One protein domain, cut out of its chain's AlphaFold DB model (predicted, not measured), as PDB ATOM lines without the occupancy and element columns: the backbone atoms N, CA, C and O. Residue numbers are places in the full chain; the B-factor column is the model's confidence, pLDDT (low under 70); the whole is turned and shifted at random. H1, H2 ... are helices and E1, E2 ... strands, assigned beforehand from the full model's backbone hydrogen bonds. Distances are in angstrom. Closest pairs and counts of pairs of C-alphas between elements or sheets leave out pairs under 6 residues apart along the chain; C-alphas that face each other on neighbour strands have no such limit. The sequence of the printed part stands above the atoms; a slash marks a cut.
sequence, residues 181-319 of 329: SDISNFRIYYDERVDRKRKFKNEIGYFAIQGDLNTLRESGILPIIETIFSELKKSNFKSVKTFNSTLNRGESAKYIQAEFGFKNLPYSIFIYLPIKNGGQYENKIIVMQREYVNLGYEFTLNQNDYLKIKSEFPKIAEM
ATOM      1  N   SER A 181     139.493 131.167 177.567       94.81
ATOM      2  CA  SER A 181     138.246 131.933 177.739       94.81
ATOM      3  C   SER A 181     137.276 131.799 176.561       94.81
ATOM      4  O   SER A 181     136.058 131.977 176.715       94.81
ATOM      5  N   ASP A 182     137.819 131.483 175.386       93.06
ATOM      6  CA  ASP A 182     137.091 131.457 174.125       93.06
ATOM      7  C   ASP A 182     136.549 130.065 173.805       93.06
ATOM      8  O   ASP A 182     135.776 129.924 172.857       93.06
ATOM      9  N   ILE A 183     136.899 129.052 174.607       91.69
ATOM     10  CA  ILE A 183     136.367 127.694 174.480       91.69
ATOM     11  C   ILE A 183     134.850 127.746 174.688       91.69
ATOM     12  O   ILE A 183     134.353 128.199 175.724       91.69
ATOM     13  N   SER A 184     134.106 127.300 173.676       86.25
ATOM     14  CA  SER A 184     132.651 127.129 173.742       86.25
ATOM     15  C   SER A 184     132.285 125.707 174.146       86.25
ATOM     16  O   SER A 184     131.346 125.504 174.907       86.25
ATOM     17  N   ASN A 185     133.044 124.730 173.657       85.81
ATOM     18  CA  ASN A 185     132.886 123.328 173.993       85.81
ATOM     19  C   ASN A 185     134.223 122.597 173.872       85.81
ATOM     20  O   ASN A 185     135.118 123.027 173.142       85.81
ATOM     21  N   PHE A 186     134.350 121.480 174.574       89.12
ATOM     22  CA  PHE A 186     135.491 120.590 174.435       89.12
ATOM     23  C   PHE A 186     135.070 119.130 174.538       89.12
ATOM     24  O   PHE A 186     134.028 118.800 175.111       89.12
ATOM     25  N   ARG A 187     135.939 118.252 174.043       87.62
ATOM     26  CA  ARG A 187     135.876 116.820 174.311       87.62
ATOM     27  C   ARG A 187     137.271 116.233 174.409       87.62
ATOM     28  O   ARG A 187     138.077 116.404 173.503       87.62
ATOM     29  N   ILE A 188     137.556 115.518 175.489       86.75
ATOM     30  CA  ILE A 188     138.817 114.800 175.684       86.75
ATOM     31  C   ILE A 188     138.510 113.315 175.718       86.75
ATOM     32  O   ILE A 188     137.611 112.878 176.436       86.75
ATOM     33  N   TYR A 189     139.277 112.555 174.947       82.56
ATOM     34  CA  TYR A 189     139.193 111.106 174.885       82.56
ATOM     35  C   TYR A 189     140.546 110.477 175.118       82.56
ATOM     36  O   TYR A 189     141.584 111.014 174.724       82.56
ATOM     37  N   TYR A 190     140.506 109.276 175.669       77.00
ATOM     38  CA  TYR A 190     141.702 108.505 175.920       77.00
ATOM     39  C   TYR A 190     141.424 107.015 175.875       77.00
ATOM     40  O   TYR A 190     140.450 106.536 176.462       77.00
ATOM     41  N   ASP A 191     142.328 106.312 175.203       72.44
ATOM     42  CA  ASP A 191     142.302 104.869 175.024       72.44
ATOM     43  C   ASP A 191     143.677 104.293 175.392       72.44
ATOM     44  O   ASP A 191     144.689 104.593 174.758       72.44
ATOM     45  N   GLU A 192     143.704 103.457 176.431       65.12
ATOM     46  CA  GLU A 192     144.886 102.705 176.870       65.12
ATOM     47  C   GLU A 192     144.737 101.191 176.732       65.12
ATOM     48  O   GLU A 192     145.645 100.447 177.111       65.12
ATOM     49  N   ARG A 193     143.607 100.731 176.190       58.41
ATOM     50  CA  ARG A 193     143.253  99.341 175.881       58.41
ATOM     51  C   ARG A 193     143.410  98.261 176.953       58.41
ATOM     52  O   ARG A 193     142.890  97.184 176.709       58.41
ATOM     53  N   VAL A 194     144.091  98.438 178.089       53.78
ATOM     54  CA  VAL A 194     144.222  97.323 179.055       53.78
ATOM     55  C   VAL A 194     144.508  97.715 180.516       53.78
ATOM     56  O   VAL A 194     144.220  96.921 181.406       53.78
ATOM     57  N   ASP A 195     144.990  98.928 180.819       53.38
ATOM     58  CA  ASP A 195     145.750  99.110 182.073       53.38
ATOM     59  C   ASP A 195     145.048  99.927 183.188       53.38
ATOM     60  O   ASP A 195     145.538  99.962 184.317       53.38
ATOM     61  N   ARG A 196     143.870 100.539 182.948       51.78
ATOM     62  CA  ARG A 196     143.199 101.412 183.946       51.78
ATOM     63  C   ARG A 196     141.753 101.005 184.248       51.78
ATOM     64  O   ARG A 196     140.860 101.197 183.427       51.78
ATOM     65  N   LYS A 197     141.509 100.509 185.470       52.09
ATOM     66  CA  LYS A 197     140.158 100.273 186.021       52.09
ATOM     67  C   LYS A 197     139.479 101.619 186.312       52.09
ATOM     68  O   LYS A 197     140.046 102.440 187.023       52.09
ATOM     69  N   ARG A 198     138.280 101.843 185.770       54.50
ATOM     70  CA  ARG A 198     137.458 103.058 185.962       54.50
ATOM     71  C   ARG A 198     136.066 102.670 186.464       54.50
ATOM     72  O   ARG A 198     135.725 101.487 186.424       54.50
ATOM     73  N   LYS A 199     135.248 103.651 186.875       50.97
ATOM     74  CA  LYS A 199     133.815 103.500 187.228       50.97
ATOM     75  C   LYS A 199     133.036 102.495 186.348       50.97
ATOM     76  O   LYS A 199     132.216 101.748 186.876       50.97
ATOM     77  N   PHE A 200     133.345 102.392 185.051       53.69
ATOM     78  CA  PHE A 200     132.843 101.353 184.135       53.69
ATOM     79  C   PHE A 200     133.599 100.025 184.295       53.69
ATOM     80  O   PHE A 200     134.289  99.583 183.383       53.69
ATOM     81  N   LYS A 201     133.485  99.398 185.473       46.41
ATOM     82  CA  LYS A 201     134.312  98.284 185.991       46.41
ATOM     83  C   LYS A 201     134.572  97.070 185.069       46.41
ATOM     84  O   LYS A 201     135.372  96.230 185.465       46.41
ATOM     85  N   ASN A 202     133.974  96.980 183.878       44.03
ATOM     86  CA  ASN A 202     134.110  95.867 182.933       44.03
ATOM     87  C   ASN A 202     134.355  96.280 181.463       44.03
ATOM     88  O   ASN A 202     134.498  95.394 180.623       44.03
ATOM     89  N   GLU A 203     134.417  97.575 181.127       50.09
ATOM     90  CA  GLU A 203     134.667  98.026 179.750       50.09
ATOM     91  C   GLU A 203     136.102  98.527 179.601       50.09
ATOM     92  O   GLU A 203     136.558  99.466 180.253       50.09
ATOM     93  N   ILE A 204     136.843  97.846 178.737       47.56
ATOM     94  CA  ILE A 204     138.205  98.203 178.388       47.56
ATOM     95  C   ILE A 204     138.201  99.535 177.612       47.56
ATOM     96  O   ILE A 204     137.700  99.604 176.495       47.56
ATOM     97  N   GLY A 205     138.846 100.564 178.169       52.69
ATOM     98  CA  GLY A 205     139.598 101.540 177.370       52.69
ATOM     99  C   GLY A 205     138.863 102.630 176.581       52.69
ATOM    100  O   GLY A 205     139.454 103.111 175.626       52.69
ATOM    101  N   TYR A 206     137.684 103.119 176.977       55.94
ATOM    102  CA  TYR A 206     137.175 104.399 176.448       55.94
ATOM    103  C   TYR A 206     136.508 105.214 177.553       55.94
ATOM    104  O   TYR A 206     135.541 104.783 178.168       55.94
ATOM    105  N   PHE A 207     137.015 106.413 177.814       65.44
ATOM    106  CA  PHE A 207     136.252 107.429 178.533       65.44
ATOM    107  C   PHE A 207     136.375 108.739 177.780       65.44
ATOM    108  O   PHE A 207     137.425 109.072 177.219       65.44
ATOM    109  N   ALA A 208     135.272 109.466 177.785       72.00
ATOM    110  CA  ALA A 208     135.185 110.800 177.255       72.00
ATOM    111  C   ALA A 208     134.719 111.718 178.379       72.00
ATOM    112  O   ALA A 208     133.773 111.395 179.102       72.00
ATOM    113  N   ILE A 209     135.384 112.858 178.506       83.56
ATOM    114  CA  ILE A 209     134.834 114.023 179.189       83.56
ATOM    115  C   ILE A 209     134.511 115.049 178.110       83.56
ATOM    116  O   ILE A 209     135.312 115.272 177.200       83.56
ATOM    117  N   GLN A 210     133.333 115.651 178.190       85.94
ATOM    118  CA  GLN A 210     132.935 116.744 177.315       85.94
ATOM    119  C   GLN A 210     132.177 117.784 178.126       85.94
ATOM    120  O   GLN A 210     131.597 117.464 179.161       85.94
ATOM    121  N   GLY A 211     132.133 119.005 177.624       84.88
ATOM    122  CA  GLY A 211     131.381 120.070 178.265       84.88
ATOM    123  C   GLY A 211     131.816 121.427 177.757       84.88
ATOM    124  O   GLY A 211     132.313 121.552 176.637       84.88
ATOM    125  N   ASP A 212     131.645 122.429 178.605       88.69
ATOM    126  CA  ASP A 212     132.019 123.812 178.343       88.69
ATOM    127  C   ASP A 212     133.208 124.252 179.222       88.69
ATOM    128  O   ASP A 212     133.864 123.458 179.903       88.69
ATOM    129  N   LEU A 213     133.501 125.553 179.218       91.94
ATOM    130  CA  LEU A 213     134.565 126.131 180.034       91.94
ATOM    131  C   LEU A 213     134.361 125.921 181.549       91.94
ATOM    132  O   LEU A 213     135.345 125.817 182.286       91.94
ATOM    133  N   ASN A 214     133.120 125.856 182.036       94.94
ATOM    134  CA  ASN A 214     132.859 125.621 183.456       94.94
ATOM    135  C   ASN A 214     133.201 124.181 183.825       94.94
ATOM    136  O   ASN A 214     133.916 123.969 184.803       94.94
ATOM    137  N   THR A 215     132.824 123.212 182.986       92.69
ATOM    138  CA  THR A 215     133.224 121.812 183.180       92.69
ATOM    139  C   THR A 215     134.753 121.650 183.168       92.69
ATOM    140  O   THR A 215     135.297 120.916 183.994       92.69
ATOM    141  N   LEU A 216     135.489 122.366 182.302       92.44
ATOM    142  CA  LEU A 216     136.967 122.371 182.333       92.44
ATOM    143  C   LEU A 216     137.535 122.901 183.656       92.44
ATOM    144  O   LEU A 216     138.546 122.389 184.142       92.44
ATOM    145  N   ARG A 217     136.909 123.937 184.223       95.25
ATOM    146  CA  ARG A 217     137.337 124.543 185.489       95.25
ATOM    147  C   ARG A 217     137.067 123.612 186.669       95.25
ATOM    148  O   ARG A 217     137.970 123.365 187.458       95.25
ATOM    149  N   GLU A 218     135.856 123.075 186.761       96.12
ATOM    150  CA  GLU A 218     135.423 122.191 187.852       96.12
ATOM    151  C   GLU A 218     136.166 120.853 187.855       96.12
ATOM    152  O   GLU A 218     136.479 120.319 188.916       96.12
ATOM    153  N   SER A 219     136.504 120.335 186.672       93.06
ATOM    154  CA  SER A 219     137.311 119.118 186.535       93.06
ATOM    155  C   SER A 219     138.789 119.313 186.890       93.06
ATOM    156  O   SER A 219     139.522 118.332 186.990       93.06
ATOM    157  N   GLY A 220     139.254 120.557 187.058       94.81
ATOM    158  CA  GLY A 220     140.663 120.878 187.296       94.81
ATOM    159  C   GLY A 220     141.565 120.694 186.070       94.81
ATOM    160  O   GLY A 220     142.784 120.762 186.201       94.81
ATOM    161  N   ILE A 221     140.995 120.450 184.884       95.12
ATOM    162  CA  ILE A 221     141.745 120.236 183.634       95.12
ATOM    163  C   ILE A 221     142.229 121.570 183.045       95.12
ATOM    164  O   ILE A 221     143.246 121.608 182.351       95.12
ATOM    165  N   LEU A 222     141.528 122.673 183.331       96.06
ATOM    166  CA  LEU A 222     141.803 123.998 182.765       96.06
ATOM    167  C   LEU A 222     143.295 124.416 182.802       96.06
ATOM    168  O   LEU A 222     143.794 124.786 181.739       96.06
ATOM    169  N   PRO A 223     144.052 124.280 183.914       96.44
ATOM    170  CA  PRO A 223     145.469 124.671 183.958       96.44
ATOM    171  C   PRO A 223     146.372 123.867 183.006       96.44
ATOM    172  O   PRO A 223     147.370 124.377 182.486       96.44
ATOM    173  N   ILE A 224     146.019 122.603 182.739       95.75
ATOM    174  CA  ILE A 224     146.729 121.761 181.768       95.75
ATOM    175  C   ILE A 224     146.497 122.313 180.357       95.75
ATOM    176  O   ILE A 224     147.449 122.462 179.590       95.75
ATOM    177  N   ILE A 225     145.256 122.681 180.022       96.00
ATOM    178  CA  ILE A 225     144.919 123.250 178.707       96.00
ATOM    179  C   ILE A 225     145.543 124.633 178.518       96.00
ATOM    180  O   ILE A 225     146.078 124.908 177.446       96.00
ATOM    181  N   GLU A 226     145.558 125.474 179.554       95.75
ATOM    182  CA  GLU A 226     146.263 126.764 179.540       95.75
ATOM    183  C   GLU A 226     147.748 126.585 179.224       95.75
ATOM    184  O   GLU A 226     148.304 127.300 178.387       95.75
ATOM    185  N   THR A 227     148.382 125.586 179.841       94.56
ATOM    186  CA  THR A 227     149.781 125.260 179.563       94.56
ATOM    187  C   THR A 227     149.961 124.789 178.122       94.56
ATOM    188  O   THR A 227     150.857 125.273 177.433       94.56
ATOM    189  N   ILE A 228     149.090 123.905 177.627       93.25
ATOM    190  CA  ILE A 228     149.141 123.425 176.239       93.25
ATOM    191  C   ILE A 228     148.989 124.588 175.250       93.25
ATOM    192  O   ILE A 228     149.800 124.706 174.333       93.25
ATOM    193  N   PHE A 229     148.007 125.475 175.434       94.06
ATOM    194  CA  PHE A 229     147.788 126.625 174.549       94.06
ATOM    195  C   PHE A 229     148.948 127.626 174.613       94.06
ATOM    196  O   PHE A 229     149.394 128.109 173.573       94.06
ATOM    197  N   SER A 230     149.490 127.890 175.807       92.38
ATOM    198  CA  SER A 230     150.668 128.749 175.995       92.38
ATOM    199  C   SER A 230     151.894 128.219 175.254       92.38
ATOM    200  O   SER A 230     152.644 128.991 174.654       92.38
ATOM    201  N   GLU A 231     152.098 126.903 175.261       90.56
ATOM    202  CA  GLU A 231     153.208 126.281 174.544       90.56
ATOM    203  C   GLU A 231     152.953 126.280 173.037       90.56
ATOM    204  O   GLU A 231     153.814 126.736 172.291       90.56
ATOM    205  N   LEU A 232     151.754 125.905 172.572       89.88
ATOM    206  CA  LEU A 232     151.393 125.991 171.151       89.88
ATOM    207  C   LEU A 232     151.614 127.404 170.587       89.88
ATOM    208  O   LEU A 232     152.189 127.542 169.508       89.88
ATOM    209  N   LYS A 233     151.244 128.447 171.339       90.12
ATOM    210  CA  LYS A 233     151.398 129.855 170.942       90.12
ATOM    211  C   LYS A 233     152.836 130.283 170.673       90.12
ATOM    212  O   LYS A 233     153.060 131.146 169.828       90.12
ATOM    213  N   LYS A 234     153.807 129.702 171.374       85.81
ATOM    214  CA  LYS A 234     155.236 130.025 171.209       85.81
ATOM    215  C   LYS A 234     155.880 129.304 170.032       85.81
ATOM    216  O   LYS A 234     157.064 129.503 169.776       85.81
ATOM    217  N   SER A 235     155.141 128.428 169.368       75.00
ATOM    218  CA  SER A 235     155.766 127.360 168.617       75.00
ATOM    219  C   SER A 235     155.582 127.449 167.110       75.00
ATOM    220  O   SER A 235     154.580 127.964 166.617       75.00
ATOM    221  N   ASN A 236     156.525 126.843 166.385       76.06
ATOM    222  CA  ASN A 236     156.539 126.768 164.926       76.06
ATOM    223  C   ASN A 236     156.261 125.335 164.459       76.06
ATOM    224  O   ASN A 236     156.914 124.391 164.898       76.06
ATOM    225  N   PHE A 237     155.316 125.151 163.539       77.62
ATOM    226  CA  PHE A 237     155.043 123.829 162.974       77.62
ATOM    227  C   PHE A 237     156.043 123.477 161.865       77.62
ATOM    228  O   PHE A 237     156.428 124.317 161.056       77.62
ATOM    229  N   LYS A 238     156.449 122.201 161.807       74.12
ATOM    230  CA  LYS A 238     157.423 121.693 160.827       74.12
ATOM    231  C   LYS A 238     156.828 121.612 159.424       74.12
ATOM    232  O   LYS A 238     157.504 121.863 158.433       74.12
ATOM    233  N   SER A 239     155.575 121.185 159.351       82.44
ATOM    234  CA  SER A 239     154.845 121.040 158.102       82.44
ATOM    235  C   SER A 239     153.356 121.134 158.367       82.44
ATOM    236  O   SER A 239     152.869 120.681 159.408       82.44
ATOM    237  N   VAL A 240     152.644 121.649 157.378       87.81
ATOM    238  CA  VAL A 240     151.192 121.646 157.314       87.81
ATOM    239  C   VAL A 240     150.771 120.886 156.067       87.81
ATOM    240  O   VAL A 240     151.400 121.006 155.016       87.81
ATOM    241  N   LYS A 241     149.727 120.075 156.185       87.06
ATOM    242  CA  LYS A 241     149.078 119.439 155.039       87.06
ATOM    243  C   LYS A 241     147.573 119.560 155.182       87.06
ATOM    244  O   LYS A 241     147.047 119.549 156.293       87.06
ATOM    245  N   THR A 242     146.875 119.617 154.062       81.00
ATOM    246  CA  THR A 242     145.434 119.388 154.052       81.00
ATOM    247  C   THR A 242     145.161 117.912 154.324       81.00
ATOM    248  O   THR A 242     145.841 117.044 153.775       81.00
ATOM    249  N   PHE A 243     144.174 117.624 155.168       72.31
ATOM    250  CA  PHE A 243     143.620 116.280 155.314       72.31
ATOM    251  C   PHE A 243     142.153 116.294 154.887       72.31
ATOM    252  O   PHE A 243     141.444 117.266 155.136       72.31
ATOM    253  N   ASN A 244     141.724 115.212 154.249       60.59
ATOM    254  CA  ASN A 244     140.354 114.973 153.776       60.59
ATOM    255  C   ASN A 244     139.858 113.560 154.158       60.59
ATOM    256  O   ASN A 244     138.915 113.011 153.588       60.59
ATOM    257  N   SER A 245     140.527 112.955 155.137       56.66
ATOM    258  CA  SER A 245     140.182 111.671 155.729       56.66
ATOM    259  C   SER A 245     140.125 111.811 157.243       56.66
ATOM    260  O   SER A 245     140.681 112.740 157.830       56.66
ATOM    261  N   THR A 246     139.500 110.850 157.918       63.06
ATOM    262  CA  THR A 246     139.697 110.729 159.363       63.06
ATOM    263  C   THR A 246     141.174 110.478 159.663       63.06
ATOM    264  O   THR A 246     141.913 109.931 158.835       63.06
ATOM    265  N   LEU A 247     141.617 110.903 160.849       66.44
ATOM    266  CA  LEU A 247     142.974 110.635 161.305       66.44
ATOM    267  C   LEU A 247     143.206 109.118 161.297       66.44
ATOM    268  O   LEU A 247     142.567 108.386 162.055       66.44
ATOM    269  N   ASN A 248     144.120 108.652 160.446       65.81
ATOM    270  CA  ASN A 248     144.537 107.259 160.459       65.81
ATOM    271  C   ASN A 248     145.409 107.023 161.696       65.81
ATOM    272  O   ASN A 248     146.577 107.407 161.729       65.81
ATOM    273  N   ARG A 249     144.812 106.410 162.717       68.00
ATOM    274  CA  ARG A 249     145.482 106.074 163.978       68.00
ATOM    275  C   ARG A 249     146.276 104.765 163.887       68.00
ATOM    276  O   ARG A 249     147.052 104.487 164.787       68.00
ATOM    277  N   GLY A 250     146.105 103.980 162.820       59.59
ATOM    278  CA  GLY A 250     146.609 102.609 162.730       59.59
ATOM    279  C   GLY A 250     145.782 101.613 163.551       59.59
ATOM    280  O   GLY A 250     144.879 101.983 164.307       59.59
ATOM    281  N   GLU A 251     146.079 100.325 163.389       55.34
ATOM    282  CA  GLU A 251     145.459  99.276 164.194       55.34
ATOM    283  C   GLU A 251     145.985  99.344 165.629       55.34
ATOM    284  O   GLU A 251     147.183  99.294 165.887       55.34
ATOM    285  N   SER A 252     145.071  99.434 166.586       58.56
ATOM    286  CA  SER A 252     145.373  99.339 168.014       58.56
ATOM    287  C   SER A 252     146.193 100.444 168.679       58.56
ATOM    288  O   SER A 252     146.754 100.219 169.752       58.56
ATOM    289  N   ALA A 253     146.200 101.656 168.125       64.50
ATOM    290  CA  ALA A 253     146.851 102.783 168.785       64.50
ATOM    291  C   ALA A 253     146.197 103.124 170.133       64.50
ATOM    292  O   ALA A 253     144.997 103.388 170.205       64.50
ATOM    293  N   LYS A 254     147.026 103.176 171.177       78.75
ATOM    294  CA  LYS A 254     146.721 103.833 172.450       78.75
ATOM    295  C   LYS A 254     146.985 105.337 172.281       78.75
ATOM    296  O   LYS A 254     147.932 105.704 171.585       78.75
ATOM    297  N   TYR A 255     146.171 106.220 172.854       82.56
ATOM    298  CA  TYR A 255     146.353 107.671 172.694       82.56
ATOM    299  C   TYR A 255     145.590 108.506 173.722       82.56
ATOM    300  O   TYR A 255     144.616 108.054 174.324       82.56
ATOM    301  N   ILE A 256     145.987 109.776 173.823       85.81
ATOM    302  CA  ILE A 256     145.147 110.863 174.330       85.81
ATOM    303  C   ILE A 256     144.817 111.830 173.190       85.81
ATOM    304  O   ILE A 256     145.665 112.131 172.346       85.81
ATOM    305  N   GLN A 257     143.578 112.314 173.147       88.62
ATOM    306  CA  GLN A 257     143.173 113.371 172.228       88.62
ATOM    307  C   GLN A 257     142.230 114.367 172.893       88.62
ATOM    308  O   GLN A 257     141.468 114.015 173.792       88.62
ATOM    309  N   ALA A 258     142.242 115.596 172.400       90.75
ATOM    310  CA  ALA A 258     141.354 116.657 172.837       90.75
ATOM    311  C   ALA A 258     140.860 117.448 171.632       90.75
ATOM    312  O   ALA A 258     141.629 117.729 170.717       90.75
ATOM    313  N   GLU A 259     139.589 117.807 171.641       90.12
ATOM    314  CA  GLU A 259     138.948 118.674 170.665       90.12
ATOM    315  C   GLU A 259     138.377 119.895 171.378       90.12
ATOM    316  O   GLU A 259     137.763 119.757 172.435       90.12
ATOM    317  N   PHE A 260     138.576 121.076 170.797       91.38
ATOM    318  CA  PHE A 260     138.123 122.354 171.331       91.38
ATOM    319  C   PHE A 260     137.382 123.134 170.249       91.38
ATOM    320  O   PHE A 260     137.962 123.470 169.215       91.38
ATOM    321  N   GLY A 261     136.111 123.435 170.497       86.50
ATOM    322  CA  GLY A 261     135.357 124.440 169.760       86.50
ATOM    323  C   GLY A 261     135.510 125.811 170.417       86.50
ATOM    324  O   GLY A 261     135.611 125.915 171.642       86.50
ATOM    325  N   PHE A 262     135.502 126.870 169.611       86.06
ATOM    326  CA  PHE A 262     135.644 128.247 170.086       86.06
ATOM    327  C   PHE A 262     134.412 129.076 169.731       86.06
ATOM    328  O   PHE A 262     133.737 128.806 168.742       86.06
ATOM    329  N   LYS A 263     134.110 130.100 170.532       83.06
ATOM    330  CA  LYS A 263     132.936 130.974 170.334       83.06
ATOM    331  C   LYS A 263     132.989 131.758 169.019       83.06
ATOM    332  O   LYS A 263     131.955 131.992 168.409       83.06
ATOM    333  N   ASN A 264     134.195 132.146 168.601       81.56
ATOM    334  CA  ASN A 264     134.414 133.108 167.517       81.56
ATOM    335  C   ASN A 264     135.196 132.523 166.331       81.56
ATOM    336  O   ASN A 264     135.650 133.281 165.477       81.56
ATOM    337  N   LEU A 265     135.407 131.202 166.289       75.06
ATOM    338  CA  LEU A 265     136.136 130.550 165.199       75.06
ATOM    339  C   LEU A 265     135.211 129.582 164.454       75.06
ATOM    340  O   LEU A 265     134.487 128.825 165.099       75.06
ATOM    341  N   PRO A 266     135.266 129.544 163.111       74.62
ATOM    342  CA  PRO A 266     134.455 128.640 162.296       74.62
ATOM    343  C   PRO A 266     135.047 127.219 162.217       74.62
ATOM    344  O   PRO A 266     134.760 126.476 161.285       74.62
ATOM    345  N   TYR A 267     135.930 126.851 163.147       79.19
ATOM    346  CA  TYR A 267     136.646 125.578 163.161       79.19
ATOM    347  C   TYR A 267     136.960 125.136 164.591       79.19
ATOM    348  O   TYR A 267     137.036 125.961 165.508       79.19
ATOM    349  N   SER A 268     137.191 123.837 164.775       82.81
ATOM    350  CA  SER A 268     137.711 123.272 166.019       82.81
ATOM    351  C   SER A 268     139.222 123.045 165.943       82.81
ATOM    352  O   SER A 268     139.818 122.944 164.865       82.81
ATOM    353  N   ILE A 269     139.860 122.977 167.109       93.06
ATOM    354  CA  ILE A 269     141.249 122.543 167.246       93.06
ATOM    355  C   ILE A 269     141.261 121.171 167.885       93.06
ATOM    356  O   ILE A 269     140.715 120.966 168.965       93.06
ATOM    357  N   PHE A 270     141.916 120.239 167.215       89.94
ATOM    358  CA  PHE A 270     142.066 118.869 167.657       89.94
ATOM    359  C   PHE A 270     143.538 118.569 167.904       89.94
ATOM    360  O   PHE A 270     144.384 118.842 167.061       89.94
ATOM    361  N   ILE A 271     143.849 118.009 169.063       91.81
ATOM    362  CA  ILE A 271     145.202 117.662 169.487       91.81
ATOM    363  C   ILE A 271     145.225 116.163 169.734       91.81
ATOM    364  O   ILE A 271     144.399 115.650 170.483       91.81
ATOM    365  N   TYR A 272     146.176 115.464 169.125       88.31
ATOM    366  CA  TYR A 272     146.351 114.023 169.256       88.31
ATOM    367  C   TYR A 272     147.793 113.675 169.603       88.31
ATOM    368  O   TYR A 272     148.737 114.133 168.949       88.31
ATOM    369  N   LEU A 273     147.941 112.840 170.631       88.00
ATOM    370  CA  LEU A 273     149.215 112.328 171.111       88.00
ATOM    371  C   LEU A 273     149.139 110.788 171.219       88.00
ATOM    372  O   LEU A 273     148.431 110.273 172.091       88.00
ATOM    373  N   PRO A 274     149.853 110.046 170.351       81.69
ATOM    374  CA  PRO A 274     149.901 108.588 170.401       81.69
ATOM    375  C   PRO A 274     150.703 108.081 171.607       81.69
ATOM    376  O   PRO A 274     151.623 108.744 172.085       81.69
ATOM    377  N   ILE A 275     150.386 106.872 172.068       77.50
ATOM    378  CA  ILE A 275     151.073 106.130 173.132       77.50
ATOM    379  C   ILE A 275     151.775 104.911 172.512       77.50
ATOM    380  O   ILE A 275     151.146 104.088 171.850       77.50
ATOM    381  N   LYS A 276     153.079 104.775 172.760       71.81
ATOM    382  CA  LYS A 276     153.905 103.601 172.450       71.81
ATOM    383  C   LYS A 276     153.611 102.436 173.393       71.81
ATOM    384  O   LYS A 276     153.209 102.605 174.546       71.81
ATOM    385  N   ASN A 277     153.950 101.237 172.923       64.56
ATOM    386  CA  ASN A 277     154.032 100.036 173.753       64.56
ATOM    387  C   ASN A 277     154.910 100.303 174.989       64.56
ATOM    388  O   ASN A 277     156.051 100.743 174.855       64.56
ATOM    389  N   GLY A 278     154.357 100.064 176.183       60.34
ATOM    390  CA  GLY A 278     154.998 100.379 177.466       60.34
ATOM    391  C   GLY A 278     154.527 101.676 178.142       60.34
ATOM    392  O   GLY A 278     155.160 102.102 179.101       60.34
ATOM    393  N   GLY A 279     153.449 102.312 177.660       63.59
ATOM    394  CA  GLY A 279     152.816 103.463 178.332       63.59
ATOM    395  C   GLY A 279     153.528 104.803 178.116       63.59
ATOM    396  O   GLY A 279     153.208 105.793 178.764       63.59
ATOM    397  N   GLN A 280     154.501 104.860 177.204       67.00
ATOM    398  CA  GLN A 280     155.240 106.084 176.884       67.00
ATOM    399  C   GLN A 280     154.668 106.767 175.645       67.00
ATOM    400  O   GLN A 280     154.407 106.102 174.657       67.00
ATOM    401  N   TYR A 281     154.547 108.090 175.620       72.38
ATOM    402  CA  TYR A 281     153.988 108.796 174.460       72.38
ATOM    403  C   TYR A 281     154.968 108.907 173.281       72.38
ATOM    404  O   TYR A 281     156.175 109.108 173.458       72.38
ATOM    405  N   GLU A 282     154.441 108.788 172.060       70.69
ATOM    406  CA  GLU A 282     155.197 108.923 170.818       70.69
ATOM    407  C   GLU A 282     155.778 110.326 170.626       70.69
ATOM    408  O   GLU A 282     155.324 111.326 171.191       70.69
ATOM    409  N   ASN A 283     156.798 110.413 169.767       67.44
ATOM    410  CA  ASN A 283     157.487 111.667 169.488       67.44
ATOM    411  C   ASN A 283     156.784 112.543 168.435       67.44
ATOM    412  O   ASN A 283     157.427 113.324 167.736       67.44
ATOM    413  N   LYS A 284     155.463 112.399 168.307       74.19
ATOM    414  CA  LYS A 284     154.644 113.045 167.284       74.19
ATOM    415  C   LYS A 284     153.388 113.620 167.931       74.19
ATOM    416  O   LYS A 284     152.519 112.870 168.356       74.19
ATOM    417  N   ILE A 285     153.296 114.947 167.991       84.25
ATOM    418  CA  ILE A 285     152.054 115.647 168.341       84.25
ATOM    419  C   ILE A 285     151.406 116.075 167.031       84.25
ATOM    420  O   ILE A 285     152.046 116.727 166.200       84.25
ATOM    421  N   ILE A 286     150.149 115.685 166.849       85.69
ATOM    422  CA  ILE A 286     149.346 116.087 165.701       85.69
ATOM    423  C   ILE A 286     148.364 117.145 166.186       85.69
ATOM    424  O   ILE A 286     147.564 116.877 167.081       85.69
ATOM    425  N   VAL A 287     148.426 118.337 165.597       90.50
ATOM    426  CA  VAL A 287     147.413 119.377 165.800       90.50
ATOM    427  C   VAL A 287     146.638 119.530 164.508       90.50
ATOM    428  O   VAL A 287     147.234 119.636 163.444       90.50
ATOM    429  N   MET A 288     145.315 119.522 164.575       88.25
ATOM    430  CA  MET A 288     144.448 119.657 163.415       88.25
ATOM    431  C   MET A 288     143.528 120.854 163.615       88.25
ATOM    432  O   MET A 288     142.800 120.923 164.602       88.25
ATOM    433  N   GLN A 289     143.554 121.786 162.669       88.12
ATOM    434  CA  GLN A 289     142.514 122.794 162.508       88.12
ATOM    435  C   GLN A 289     141.409 122.164 161.666       88.12
ATOM    436  O   GLN A 289     141.627 121.893 160.486       88.12
ATOM    437  N   ARG A 290     140.258 121.882 162.273       77.06
ATOM    438  CA  ARG A 290     139.179 121.105 161.659       77.06
ATOM    439  C   ARG A 290     137.998 122.004 161.352       77.06
ATOM    440  O   ARG A 290     137.352 122.522 162.255       77.06
ATOM    441  N   GLU A 291     137.697 122.144 160.073       69.12
ATOM    442  CA  GLU A 291     136.382 122.626 159.648       69.12
ATOM    443  C   GLU A 291     135.338 121.536 159.893       69.12
ATOM    444  O   GLU A 291     134.254 121.787 160.407       69.12
ATOM    445  N   TYR A 292     135.735 120.290 159.605       62.84
ATOM    446  CA  TYR A 292     134.937 119.094 159.813       62.84
ATOM    447  C   TYR A 292     135.790 117.946 160.352       62.84
ATOM    448  O   TYR A 292     137.022 117.965 160.324       62.84
ATOM    449  N   VAL A 293     135.121 116.878 160.793       60.38
ATOM    450  CA  VAL A 293     135.781 115.706 161.386       60.38
ATOM    451  C   VAL A 293     136.859 115.108 160.469       60.38
ATOM    452  O   VAL A 293     137.890 114.618 160.929       60.38
ATOM    453  N   ASN A 294     136.645 115.166 159.166       62.03
ATOM    454  CA  ASN A 294     137.513 114.606 158.145       62.03
ATOM    455  C   ASN A 294     138.089 115.661 157.198       62.03
ATOM    456  O   ASN A 294     138.689 115.256 156.218       62.03
ATOM    457  N   LEU A 295     137.951 116.965 157.470       66.44
ATOM    458  CA  LEU A 295     138.493 118.017 156.604       66.44
ATOM    459  C   LEU A 295     139.119 119.168 157.399       66.44
ATOM    460  O   LEU A 295     138.506 119.720 158.318       66.44
ATOM    461  N   GLY A 296     140.338 119.549 157.016       76.06
ATOM    462  CA  GLY A 296     141.061 120.637 157.663       76.06
ATOM    463  C   GLY A 296     142.551 120.679 157.325       76.06
ATOM    464  O   GLY A 296     143.004 120.121 156.322       76.06
ATOM    465  N   TYR A 297     143.320 121.317 158.205       84.81
ATOM    466  CA  TYR A 297     144.780 121.358 158.148       84.81
ATOM    467  C   TYR A 297     145.382 120.549 159.294       84.81
ATOM    468  O   TYR A 297     145.034 120.761 160.452       84.81
ATOM    469  N   GLU A 298     146.289 119.630 158.975       89.12
ATOM    470  CA  GLU A 298     147.077 118.857 159.932       89.12
ATOM    471  C   GLU A 298     148.473 119.472 160.032       89.12
ATOM    472  O   GLU A 298     149.244 119.486 159.068       89.12
ATOM    473  N   PHE A 299     148.804 119.951 161.221       89.62
ATOM    474  CA  PHE A 299     150.097 120.494 161.590       89.62
ATOM    475  C   PHE A 299     150.899 119.411 162.302       89.62
ATOM    476  O   PHE A 299     150.491 118.876 163.337       89.62
ATOM    477  N   THR A 300     152.066 119.096 161.747       82.50
ATOM    478  CA  THR A 300     153.041 118.235 162.417       82.50
ATOM    479  C   THR A 300     154.021 119.106 163.187       82.50
ATOM    480  O   THR A 300     154.729 119.934 162.610       82.50
ATOM    481  N   LEU A 301     154.060 118.902 164.500       80.88
ATOM    482  CA  LEU A 301     154.919 119.636 165.421       80.88
ATOM    483  C   LEU A 301     156.231 118.872 165.666       80.88
ATOM    484  O   LEU A 301     156.226 117.644 165.779       80.88
ATOM    485  N   ASN A 302     157.360 119.583 165.747       68.69
ATOM    486  CA  ASN A 302     158.653 118.990 166.098       68.69
ATOM    487  C   ASN A 302     158.811 118.917 167.620       68.69
ATOM    488  O   ASN A 302     159.017 119.936 168.256       68.69
ATOM    489  N   GLN A 303     158.757 117.723 168.214       62.28
ATOM    490  CA  GLN A 303     158.626 117.554 169.668       62.28
ATOM    491  C   GLN A 303     159.731 118.202 170.531       62.28
ATOM    492  O   GLN A 303     159.456 118.515 171.690       62.28
ATOM    493  N   ASN A 304     160.933 118.458 169.995       69.38
ATOM    494  CA  ASN A 304     161.971 119.216 170.716       69.38
ATOM    495  C   ASN A 304     161.507 120.631 171.102       69.38
ATOM    496  O   ASN A 304     161.987 121.181 172.088       69.38
ATOM    497  N   ASP A 305     160.524 121.167 170.380       69.50
ATOM    498  CA  ASP A 305     159.965 122.495 170.606       69.50
ATOM    499  C   ASP A 305     158.737 122.462 171.553       69.50
ATOM    500  O   ASP A 305     158.207 123.510 171.903       69.50
ATOM    501  N   TYR A 306     158.277 121.276 172.003       76.31
ATOM    502  CA  TYR A 306     156.992 121.095 172.718       76.31
ATOM    503  C   TYR A 306     157.059 120.106 173.896       76.31
ATOM    504  O   TYR A 306     156.131 119.322 174.136       76.31
ATOM    505  N   LEU A 307     158.160 120.122 174.650       80.19
ATOM    506  CA  LEU A 307     158.398 119.192 175.764       80.19
ATOM    507  C   LEU A 307     157.290 119.231 176.828       80.19
ATOM    508  O   LEU A 307     156.888 118.181 177.330       80.19
ATOM    509  N   LYS A 308     156.748 120.417 177.125       87.12
ATOM    510  CA  LYS A 308     155.682 120.568 178.123       87.12
ATOM    511  C   LYS A 308     154.346 119.987 177.675       87.12
ATOM    512  O   LYS A 308     153.640 119.424 178.497       87.12
ATOM    513  N   ILE A 309     154.001 120.048 176.387       87.62
ATOM    514  CA  ILE A 309     152.762 119.412 175.900       87.62
ATOM    515  C   ILE A 309     152.845 117.897 176.118       87.62
ATOM    516  O   ILE A 309     151.888 117.289 176.591       87.62
ATOM    517  N   LYS A 310     154.012 117.299 175.846       83.75
ATOM    518  CA  LYS A 310     154.260 115.871 176.076       83.75
ATOM    519  C   LYS A 310     154.144 115.483 177.551       83.75
ATOM    520  O   LYS A 310     153.696 114.380 177.826       83.75
ATOM    521  N   SER A 311     154.570 116.338 178.482       86.44
ATOM    522  CA  SER A 311     154.529 116.024 179.916       86.44
ATOM    523  C   SER A 311     153.200 116.367 180.586       86.44
ATOM    524  O   SER A 311     152.807 115.680 181.519       86.44
ATOM    525  N   GLU A 312     152.516 117.426 180.152       90.62
ATOM    526  CA  GLU A 312     151.284 117.908 180.791       90.62
ATOM    527  C   GLU A 312     150.035 117.214 180.254       90.62
ATOM    528  O   GLU A 312     149.165 116.838 181.035       90.62
ATOM    529  N   PHE A 313     149.937 117.006 178.936       89.06
ATOM    530  CA  PHE A 313     148.723 116.456 178.332       89.06
ATOM    531  C   PHE A 313     148.362 115.059 178.876       89.06
ATOM    532  O   PHE A 313     147.202 114.854 179.241       89.06
ATOM    533  N   PRO A 314     149.323 114.128 179.053       86.12
ATOM    534  CA  PRO A 314     149.087 112.839 179.705       86.12
ATOM    535  C   PRO A 314     148.491 112.896 181.107       86.12
ATOM    536  O   PRO A 314     147.723 112.009 181.466       86.12
ATOM    537  N   LYS A 315     148.795 113.934 181.897       88.06
ATOM    538  CA  LYS A 315     148.357 114.014 183.300       88.06
ATOM    539  C   LYS A 315     146.840 113.989 183.432       88.06
ATOM    540  O   LYS A 315     146.329 113.484 184.424       88.06
ATOM    541  N   ILE A 316     146.106 114.455 182.414       88.06
ATOM    542  CA  ILE A 316     144.637 114.364 182.372       88.06
ATOM    543  C   ILE A 316     144.180 112.913 182.536       88.06
ATOM    544  O   ILE A 316     143.197 112.627 183.221       88.06
ATOM    545  N   ALA A 317     144.912 111.976 181.940       79.06
ATOM    546  CA  ALA A 317     144.615 110.565 182.054       79.06
ATOM    547  C   ALA A 317     144.968 109.967 183.414       79.06
ATOM    548  O   ALA A 317     144.568 108.839 183.660       79.06
ATOM    549  N   GLU A 318     145.656 110.681 184.300       80.19
ATOM    550  CA  GLU A 318     145.964 110.251 185.669       80.19
ATOM    551  C   GLU A 318     145.016 110.883 186.699       80.19
ATOM    552  O   GLU A 318     144.848 110.350 187.796       80.19
ATOM    553  N   MET A 319     144.316 111.960 186.328       84.94
ATOM    554  CA  MET A 319     143.355 112.648 187.190       84.94
ATOM    555  C   MET A 319     142.171 111.753 187.592       84.94
ATOM    556  O   MET A 319     141.782 110.814 186.879       84.94
TER     557      MET A 319
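What this domain is: This is residues 181 to 319 of the 329 residues of an uncharacterized protein of Flavobacterium viscosus (UniProt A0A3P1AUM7). What is the main picture? One twisted sheet of seven strands forms a wall; H3 crosses one of its faces and H2 packs side by side with H3. The short H1 stands up from that same face near the beginning of E1, and a long loop, residues 192 to 206, joins E1 to E2. Which parts make it, and in what order? The printed part has 139 residues with three named helices and seven named strands, along the chain E1 E2 H1 H2 E3 E4 E5 E6 E7 H3, and the class is mixed, helices and strands. The sheet's order is E2, E1, E4, E5, E6, E7, E3, all antiparallel. How large is its outline? It is compact and rounded, with a radius of gyration of the C-alphas of 14.7 A and spans of 38 by 33 by 28 A.

How they stand to each other: Which strands stand beside the first one? E1, residues 183 to 191, and E2, residues 207 to 211, form an antiparallel hairpin at 177 degrees, with N 188 and O 209 within hydrogen-bond range at 2.8 A. E1 also has E4, residues 254 to 262, as an antiparallel neighbour at 172 degrees, with N 259 and O 187 at 2.8 A. Where do the first two helices stand? H1, residues 213 to 218, is on the sheet at a height over the sheet of 8.5 A and stands up from it, its line rising 49 degrees; the closest C-alphas of H1 and E1 are those of Leu 213 and Ile 183, 6.0 A apart. H2, residues 222 to 233, is only just not on the sheet, with 4 pairs of C-alphas within 10 A. H1 and H2 are close but not clearly touching, with the closest C-alphas, those of Leu 216 and Leu 222, 5.1 A apart. How does the sheet go on? E4, E5 with residues 268 to 276, E6 with residues 284 to 292 and E7 with residues 295 to 302 make a meander, each strand the antiparallel neighbour of the one before. N 271 and O 258 at 2.8 A, N 288 and O 270 at 2.7 A, and N 299 and O 287 at 2.7 A are within hydrogen-bond range. E3, residues 237 to 243, is an edge strand antiparallel to E7 at 159 degrees, with N 298 and O 241 at 2.8 A. Where is the last helix? H3, residues 307 to 317, is on the same face as H1, in two layers, a sheet with a helix on one face; its height over the sheet is 9.6 A and it runs across the strands, at 87 degrees to E5 on the local plane. H3 touches H2 at a shallow tilt of 27 degrees, opposite ways, with the closest C-alphas, those of Ile 309 and Ile 228, 5.4 A apart. In H1 and H2 every O i to N i+4 pair is within hydrogen-bond range; in H3 3 of 7 are, beside 5 of 8 O i to N i+3 pairs.

Where its parts are: Where do the elements begin and end? E1 begins at C-alpha 183, (136.367, 127.694, 174.480), and H3 ends at C-alpha 317, (144.615, 110.565, 182.054). Which are long? From first to last C-alpha E4 measures 26.9 A, E5 26.3 A, E1 23.6 A, E7 22.3 A and E6 21.9 A, and E6 bends by 53 degrees at residue 289. H3 measures 17.4 A and H2 16.3 A.

The domain as a whole: How far does it reach? The two C-alphas farthest apart, those of Asn 202 and Asn 236, are 42.2 A apart, and the printed part has no cut. Which link is long? The link from E1 to E2 is long, with 15 residues. Where is confidence low? The mean pLDDT of the printed part is 78.3, and 40 residues are under 70, among them residues 192 to 207 and 244 to 253.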